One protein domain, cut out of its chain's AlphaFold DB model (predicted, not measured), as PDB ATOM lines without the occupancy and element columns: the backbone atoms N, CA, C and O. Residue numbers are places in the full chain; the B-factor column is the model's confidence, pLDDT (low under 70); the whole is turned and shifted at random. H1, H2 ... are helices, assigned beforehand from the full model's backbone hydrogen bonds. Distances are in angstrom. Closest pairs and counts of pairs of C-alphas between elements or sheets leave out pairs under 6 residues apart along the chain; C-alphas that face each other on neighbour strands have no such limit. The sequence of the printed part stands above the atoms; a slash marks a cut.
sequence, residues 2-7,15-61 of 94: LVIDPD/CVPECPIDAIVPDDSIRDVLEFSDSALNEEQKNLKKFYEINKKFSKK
ATOM      1  N   LEU A   2     -12.348 -49.848 -42.977       93.00
ATOM      2  CA  LEU A   2     -11.981 -48.449 -42.731       93.00
ATOM      3  C   LEU A   2     -10.583 -48.192 -43.292       93.00
ATOM      4  O   LEU A   2      -9.769 -49.114 -43.338       93.00
ATOM      5  N   VAL A   3     -10.342 -46.961 -43.730       96.31
ATOM      6  CA  VAL A   3      -9.067 -46.505 -44.287       96.31
ATOM      7  C   VAL A   3      -8.678 -45.159 -43.685       96.31
ATOM      8  O   VAL A   3      -9.546 -44.392 -43.271       96.31
ATOM      9  N   ILE A   4      -7.380 -44.884 -43.651       97.44
ATOM     10  CA  ILE A   4      -6.767 -43.638 -43.192       97.44
ATOM     11  C   ILE A   4      -6.296 -42.863 -44.429       97.44
ATOM     12  O   ILE A   4      -5.744 -43.448 -45.357       97.44
ATOM     13  N   ASP A   5      -6.548 -41.554 -44.466       97.44
ATOM     14  CA  ASP A   5      -6.022 -40.673 -45.513       97.44
ATOM     15  C   ASP A   5      -4.560 -40.311 -45.192       97.44
ATOM     16  O   ASP A   5      -4.345 -39.562 -44.236       97.44
ATOM     17  N   PRO A   6      -3.558 -40.800 -45.951       95.69
ATOM     18  CA  PRO A   6      -2.155 -40.513 -45.656       95.69
ATOM     19  C   PRO A   6      -1.801 -39.032 -45.846       95.69
ATOM     20  O   PRO A   6      -0.891 -38.542 -45.194       95.69
ATOM     21  N   ASP A   7      -2.543 -38.281 -46.671       95.44
ATOM     22  CA  ASP A   7      -2.266 -36.849 -46.862       95.44
ATOM     23  C   ASP A   7      -2.771 -35.991 -45.682       95.44
ATOM     24  O   ASP A   7      -2.386 -34.830 -45.553       95.44
ATOM     25  N   CYS A  15      -4.298 -43.715 -32.815       96.75
ATOM     26  CA  CYS A  15      -5.208 -44.755 -33.298       96.75
ATOM     27  C   CYS A  15      -4.642 -46.180 -33.194       96.75
ATOM     28  O   CYS A  15      -5.419 -47.133 -33.177       96.75
ATOM     29  N   VAL A  16      -3.316 -46.337 -33.123       96.75
ATOM     30  CA  VAL A  16      -2.639 -47.643 -33.122       96.75
ATOM     31  C   VAL A  16      -3.066 -48.509 -31.926       96.75
ATOM     32  O   VAL A  16      -3.590 -49.594 -32.170       96.75
ATOM     33  N   PRO A  17      -2.934 -48.058 -30.657       97.12
ATOM     34  CA  PRO A  17      -3.335 -48.864 -29.499       97.12
ATOM     35  C   PRO A  17      -4.856 -49.015 -29.348       97.12
ATOM     36  O   PRO A  17      -5.318 -49.894 -28.625       97.12
ATOM     37  N   GLU A  18      -5.643 -48.171 -30.017       96.75
ATOM     38  CA  GLU A  18      -7.106 -48.187 -29.929       96.75
ATOM     39  C   GLU A  18      -7.741 -49.246 -30.842       96.75
ATOM     40  O   GLU A  18      -8.920 -49.570 -30.698       96.75
ATOM     41  N   CYS A  19      -6.989 -49.799 -31.802       95.88
ATOM     42  CA  CYS A  19      -7.500 -50.827 -32.698       95.88
ATOM     43  C   CYS A  19      -7.615 -52.179 -31.964       95.88
ATOM     44  O   CYS A  19      -6.593 -52.799 -31.692       95.88
ATOM     45  N   PRO A  20      -8.820 -52.747 -31.740       94.06
ATOM     46  CA  PRO A  20      -8.982 -53.971 -30.931       94.06
ATOM     47  C   PRO A  20      -8.401 -55.255 -31.550       94.06
ATOM     48  O   PRO A  20      -8.514 -56.338 -30.968       94.06
ATOM     49  N   ILE A  21      -7.903 -55.152 -32.784       94.06
ATOM     50  CA  ILE A  21      -7.369 -56.249 -33.596       94.06
ATOM     51  C   ILE A  21      -5.984 -55.924 -34.167       94.06
ATOM     52  O   ILE A  21      -5.556 -56.607 -35.093       94.06
ATOM     53  N   ASP A  22      -5.345 -54.852 -33.685       94.38
ATOM     54  CA  ASP A  22      -3.996 -54.430 -34.082       94.38
ATOM     55  C   ASP A  22      -3.808 -54.297 -35.610       94.38
ATOM     56  O   ASP A  22      -2.770 -54.637 -36.170       94.38
ATOM     57  N   ALA A  23      -4.843 -53.828 -36.323       94.81
ATOM     58  CA  ALA A  23      -4.823 -53.723 -37.787       94.81
ATOM     59  C   ALA A  23      -4.169 -52.434 -38.313       94.81
ATOM     60  O   ALA A  23      -3.964 -52.311 -39.521       94.81
ATOM     61  N   ILE A  24      -3.896 -51.463 -37.438       96.56
ATOM     62  CA  ILE A  24      -3.284 -50.182 -37.801       96.56
ATOM     63  C   ILE A  24      -1.781 -50.280 -37.569       96.56
ATOM     64  O   ILE A  24      -1.327 -50.696 -36.508       96.56
ATOM     65  N   VAL A  25      -1.024 -49.865 -38.577       95.38
ATOM     66  CA  VAL A  25       0.431 -49.944 -38.620       95.38
ATOM     67  C   VAL A  25       0.981 -48.524 -38.842       95.38
ATOM     68  O   VAL A  25       0.424 -47.822 -39.686       95.38
ATOM     69  N   PRO A  26       2.012 -48.066 -38.103       94.25
ATOM     70  CA  PRO A  26       2.579 -46.724 -38.276       94.25
ATOM     71  C   PRO A  26       3.260 -46.529 -39.637       94.25
ATOM     72  O   PRO A  26       3.933 -47.444 -40.118       94.25
ATOM     73  N   ASP A  27       3.191 -45.320 -40.196       90.00
ATOM     74  CA  ASP A  27       3.800 -44.977 -41.493       90.00
ATOM     75  C   ASP A  27       5.318 -45.226 -41.533       90.00
ATOM     76  O   ASP A  27       5.845 -45.742 -42.522       90.00
ATOM     77  N   ASP A  28       6.025 -44.986 -40.425       88.69
ATOM     78  CA  ASP A  28       7.466 -45.260 -40.312       88.69
ATOM     79  C   ASP A  28       7.828 -46.722 -40.615       88.69
ATOM     80  O   ASP A  28       8.902 -47.005 -41.142       88.69
ATOM     81  N   SER A  29       6.929 -47.665 -40.327       88.06
ATOM     82  CA  SER A  29       7.181 -49.090 -40.570       88.06
ATOM     83  C   SER A  29       7.006 -49.512 -42.034       88.06
ATOM     84  O   SER A  29       7.398 -50.619 -42.406       88.06
ATOM     85  N   ILE A  30       6.437 -48.640 -42.873       91.50
ATOM     86  CA  ILE A  30       6.219 -48.897 -44.302       91.50
ATOM     87  C   ILE A  30       7.015 -47.954 -45.206       91.50
ATOM     88  O   ILE A  30       7.032 -48.167 -46.415       91.50
ATOM     89  N   ARG A  31       7.700 -46.945 -44.660       89.75
ATOM     90  CA  ARG A  31       8.434 -45.939 -45.441       89.75
ATOM     91  C   ARG A  31       9.389 -46.559 -46.463       89.75
ATOM     92  O   ARG A  31       9.252 -46.312 -47.659       89.75
ATOM     93  N   ASP A  32      10.268 -47.445 -46.006       91.38
ATOM     94  CA  ASP A  32      11.218 -48.153 -46.872       91.38
ATOM     95  C   ASP A  32      10.495 -49.038 -47.902       91.38
ATOM     96  O   ASP A  32      10.891 -49.150 -49.061       91.38
ATOM     97  N   VAL A  33       9.375 -49.645 -47.498       94.31
ATOM     98  CA  VAL A  33       8.562 -50.522 -48.350       94.31
ATOM     99  C   VAL A  33       7.974 -49.765 -49.546       94.31
ATOM    100  O   VAL A  33       7.857 -50.335 -50.635       94.31
ATOM    101  N   LEU A  34       7.615 -48.491 -49.371       93.12
ATOM    102  CA  LEU A  34       7.059 -47.657 -50.438       93.12
ATOM    103  C   LEU A  34       8.110 -47.245 -51.475       93.12
ATOM    104  O   LEU A  34       7.771 -47.089 -52.650       93.12
ATOM    105  N   GLU A  35       9.370 -47.105 -51.064       92.94
ATOM    106  CA  GLU A  35      10.472 -46.678 -51.933       92.94
ATOM    107  C   GLU A  35      11.042 -47.825 -52.785       92.94
ATOM    108  O   GLU A  35      11.528 -47.600 -53.896       92.94
ATOM    109  N   PHE A  36      10.952 -49.072 -52.311       93.44
ATOM    110  CA  PHE A  36      11.468 -50.228 -53.043       93.44
ATOM    111  C   PHE A  36      10.524 -50.745 -54.143       93.44
ATOM    112  O   PHE A  36       9.290 -50.676 -54.071       93.44
ATOM    113  N   SER A  37      11.124 -51.332 -55.184       92.88
ATOM    114  CA  SER A  37      10.397 -52.037 -56.242       92.88
ATOM    115  C   SER A  37       9.811 -53.352 -55.733       92.88
ATOM    116  O   SER A  37      10.403 -54.023 -54.894       92.88
ATOM    117  N   ASP A  38       8.691 -53.787 -56.311       92.06
ATOM    118  CA  ASP A  38       7.986 -54.999 -55.864       92.06
ATOM    119  C   ASP A  38       8.851 -56.271 -55.934       92.06
ATOM    120  O   ASP A  38       8.651 -57.203 -55.160       92.06
ATOM    121  N   SER A  39       9.844 -56.310 -56.827       94.00
ATOM    122  CA  SER A  39      10.824 -57.400 -56.934       94.00
ATOM    123  C   SER A  39      11.777 -57.510 -55.738       94.00
ATOM    124  O   SER A  39      12.320 -58.588 -55.507       94.00
ATOM    125  N   ALA A  40      11.996 -56.418 -55.004       95.12
ATOM    126  CA  ALA A  40      12.891 -56.353 -53.851       95.12
ATOM    127  C   ALA A  40      12.163 -56.596 -52.517       95.12
ATOM    128  O   ALA A  40      12.809 -56.712 -51.478       95.12
ATOM    129  N   LEU A  41      10.831 -56.679 -52.542       95.50
ATOM    130  CA  LEU A  41       9.993 -56.831 -51.360       95.50
ATOM    131  C   LEU A  41       9.633 -58.299 -51.111       95.50
ATOM    132  O   LEU A  41       9.364 -59.064 -52.042       95.50
ATOM    133  N   ASN A  42       9.558 -58.683 -49.839       95.62
ATOM    134  CA  ASN A  42       8.945 -59.949 -49.444       95.62
ATOM    135  C   ASN A  42       7.401 -59.858 -49.483       95.62
ATOM    136  O   ASN A  42       6.826 -58.788 -49.687       95.62
ATOM    137  N   GLU A  43       6.705 -60.980 -49.288       94.38
ATOM    138  CA  GLU A  43       5.236 -61.022 -49.381       94.38
ATOM    139  C   GLU A  43       4.523 -60.171 -48.317       94.38
ATOM    140  O   GLU A  43       3.467 -59.601 -48.584       94.38
ATOM    141  N   GLU A  44       5.089 -60.039 -47.120       92.69
ATOM    142  CA  GLU A  44       4.533 -59.185 -46.065       92.69
ATOM    143  C   GLU A  44       4.641 -57.705 -46.443       92.69
ATOM    144  O   GLU A  44       3.650 -56.977 -46.403       92.69
ATOM    145  N   GLN A  45       5.807 -57.280 -46.924       95.31
ATOM    146  CA  GLN A  45       6.042 -55.920 -47.399       95.31
ATOM    147  C   GLN A  45       5.169 -55.581 -48.613       95.31
ATOM    148  O   GLN A  45       4.571 -54.509 -48.668       95.31
ATOM    149  N   LYS A  46       5.008 -56.507 -49.566       95.31
ATOM    150  CA  LYS A  46       4.060 -56.329 -50.679       95.31
ATOM    151  C   LYS A  46       2.630 -56.142 -50.182       95.31
ATOM    152  O   LYS A  46       1.905 -55.302 -50.712       95.31
ATOM    153  N   ASN A  47       2.222 -56.894 -49.158       93.69
ATOM    154  CA  ASN A  47       0.907 -56.721 -48.546       93.69
ATOM    155  C   ASN A  47       0.770 -55.349 -47.872       93.69
ATOM    156  O   ASN A  47      -0.245 -54.689 -48.084       93.69
ATOM    157  N   LEU A  48       1.783 -54.881 -47.137       95.00
ATOM    158  CA  LEU A  48       1.797 -53.535 -46.549       95.00
ATOM    159  C   LEU A  48       1.662 -52.452 -47.627       95.00
ATOM    160  O   LEU A  48       0.760 -51.619 -47.548       95.00
ATOM    161  N   LYS A  49       2.472 -52.528 -48.690       95.56
ATOM    162  CA  LYS A  49       2.401 -51.616 -49.842       95.56
ATOM    163  C   LYS A  49       1.016 -51.615 -50.486       95.56
ATOM    164  O   LYS A  49       0.439 -50.562 -50.737       95.56
ATOM    165  N   LYS A  50       0.432 -52.798 -50.692       95.00
ATOM    166  CA  LYS A  50      -0.929 -52.952 -51.220       95.00
ATOM    167  C   LYS A  50      -1.971 -52.262 -50.336       95.00
ATOM    168  O   LYS A  50      -2.841 -51.568 -50.860       95.00
ATOM    169  N   PHE A  51      -1.918 -52.454 -49.017       95.88
ATOM    170  CA  PHE A  51      -2.856 -51.807 -48.097       95.88
ATOM    171  C   PHE A  51      -2.642 -50.298 -48.012       95.88
ATOM    172  O   PHE A  51      -3.628 -49.571 -47.921       95.88
ATOM    173  N   TYR A  52      -1.408 -49.807 -48.121       96.38
ATOM    174  CA  TYR A  52      -1.148 -48.374 -48.240       96.38
ATOM    175  C   TYR A  52      -1.830 -47.773 -49.479       96.38
ATOM    176  O   TYR A  52      -2.569 -46.794 -49.367       96.38
ATOM    177  N   GLU A  53      -1.700 -48.411 -50.646       95.31
ATOM    178  CA  GLU A  53      -2.370 -47.948 -51.871       95.31
ATOM    179  C   GLU A  53      -3.902 -47.976 -51.755       95.31
ATOM    180  O   GLU A  53      -4.592 -47.087 -52.259       95.31
ATOM    181  N   ILE A  54      -4.460 -48.961 -51.044       96.00
ATOM    182  CA  ILE A  54      -5.892 -48.997 -50.717       96.00
ATOM    183  C   ILE A  54      -6.269 -47.804 -49.831       96.00
ATOM    184  O   ILE A  54      -7.238 -47.110 -50.135       96.00
ATOM    185  N   ASN A  55      -5.505 -47.529 -48.773       96.38
ATOM    186  CA  ASN A  55      -5.746 -46.387 -47.892       96.38
ATOM    187  C   ASN A  55      -5.754 -45.069 -48.676       96.38
ATOM    188  O   ASN A  55      -6.737 -44.324 -48.647       96.38
ATOM    189  N   LYS A  56      -4.721 -44.844 -49.491       96.69
ATOM    190  CA  LYS A  56      -4.593 -43.669 -50.355       96.69
ATOM    191  C   LYS A  56      -5.738 -43.538 -51.362       96.69
ATOM    192  O   LYS A  56      -6.311 -42.464 -51.512       96.69
ATOM    193  N   LYS A  57      -6.103 -44.623 -52.055       96.19
ATOM    194  CA  LYS A  57      -7.151 -44.602 -53.090       96.19
ATOM    195  C   LYS A  57      -8.544 -44.394 -52.499       96.19
ATOM    196  O   LYS A  57      -9.329 -43.624 -53.051       96.19
ATOM    197  N   PHE A  58      -8.885 -45.121 -51.438       96.00
ATOM    198  CA  PHE A  58     -10.261 -45.177 -50.939       96.00
ATOM    199  C   PHE A  58     -10.581 -44.102 -49.906       96.00
ATOM    200  O   PHE A  58     -11.740 -43.706 -49.825       96.00
ATOM    201  N   SER A  59      -9.586 -43.527 -49.223       95.81
ATOM    202  CA  SER A  59      -9.799 -42.345 -48.371       95.81
ATOM    203  C   SER A  59     -10.346 -41.140 -49.143       95.81
ATOM    204  O   SER A  59     -11.106 -40.348 -48.596       95.81
ATOM    205  N   LYS A  60     -10.030 -41.030 -50.441       95.06
ATOM    206  CA  LYS A  60     -10.567 -39.982 -51.329       95.06
ATOM    207  C   LYS A  60     -11.943 -40.309 -51.918       95.06
ATOM    208  O   LYS A  60     -12.572 -39.433 -52.505       95.06
ATOM    209  N   LYS A  61     -12.390 -41.568 -51.831       93.62
ATOM    210  CA  LYS A  61     -13.647 -42.048 -52.435       93.62
ATOM    211  C   LYS A  61     -14.756 -42.257 -51.414       93.62
ATOM    212  O   LYS A  61     -15.916 -41.993 -51.717       93.62
TER     213      LYS A  61
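AT A GLANCE: This is residues 2 to 7 and 15 to 61 of the 94 residues of the protein "Ferredoxin" of Ehrlichia sp. HF (UniProt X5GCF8). One long helix, H3, is the main body, with the short helix H2 packed beside its first part and the first printed stretch, residues 2 to 7, passing near its last part. The short helix H1 lies away from both, before a long link, and residues 18 to 23 stick out. The printed part has 53 residues with three named helices, H1, H2 and H3 in that order, and no named strand; the class is all helix, though just 26 residues, under half, are in named elements. It is only just compact, close to loose, with a radius of gyration of the C-alphas of 11.6 A and spans of 32 by 25 by 16 A.

IN THESE COORDINATES: Start at C-alpha 2, at (-11.981, -48.449, -42.731), and read to residue 7, where the cut comes. After it, find H1, residues 15 to 18, beginning with C-alpha 15 at (-5.208, -44.755, -33.298). Residues 19 to 30 hold no named element and lead to H2, residues 31 to 35, 6.8 A from first to last C-alpha. H3, residues 43 to 59, runs 24.0 A, from C-alpha 43 at (5.236, -61.022, -49.381) to C-alpha 59 at (-9.799, -42.345, -48.371).

HOW THE PARTS SIT: Look at Val 33 and Gln 45: their C-alphas, 6.0 A apart, are the closest of H2 and H3, which touch. H3 touches H2 with residues 45 to 49 alone. H1 is apart from H2 and from H3. In H2 and H3 every O i to N i+4 pair is within hydrogen-bond range; H1, with 4 residues, is too short for such a pair.

THE WHOLE: The C-alphas of Glu 18 and Ser 39, 33.7 A apart, are the two farthest from each other. Residues 8 to 14 are not printed, and C-alphas 7 and 15 are 16.0 A apart across this cut. The link from H1 to H2 is long, with 12 residues; that from H2 to H3 is short, with 7. The mean pLDDT of the printed part is 94.5, and no printed residue is under 70.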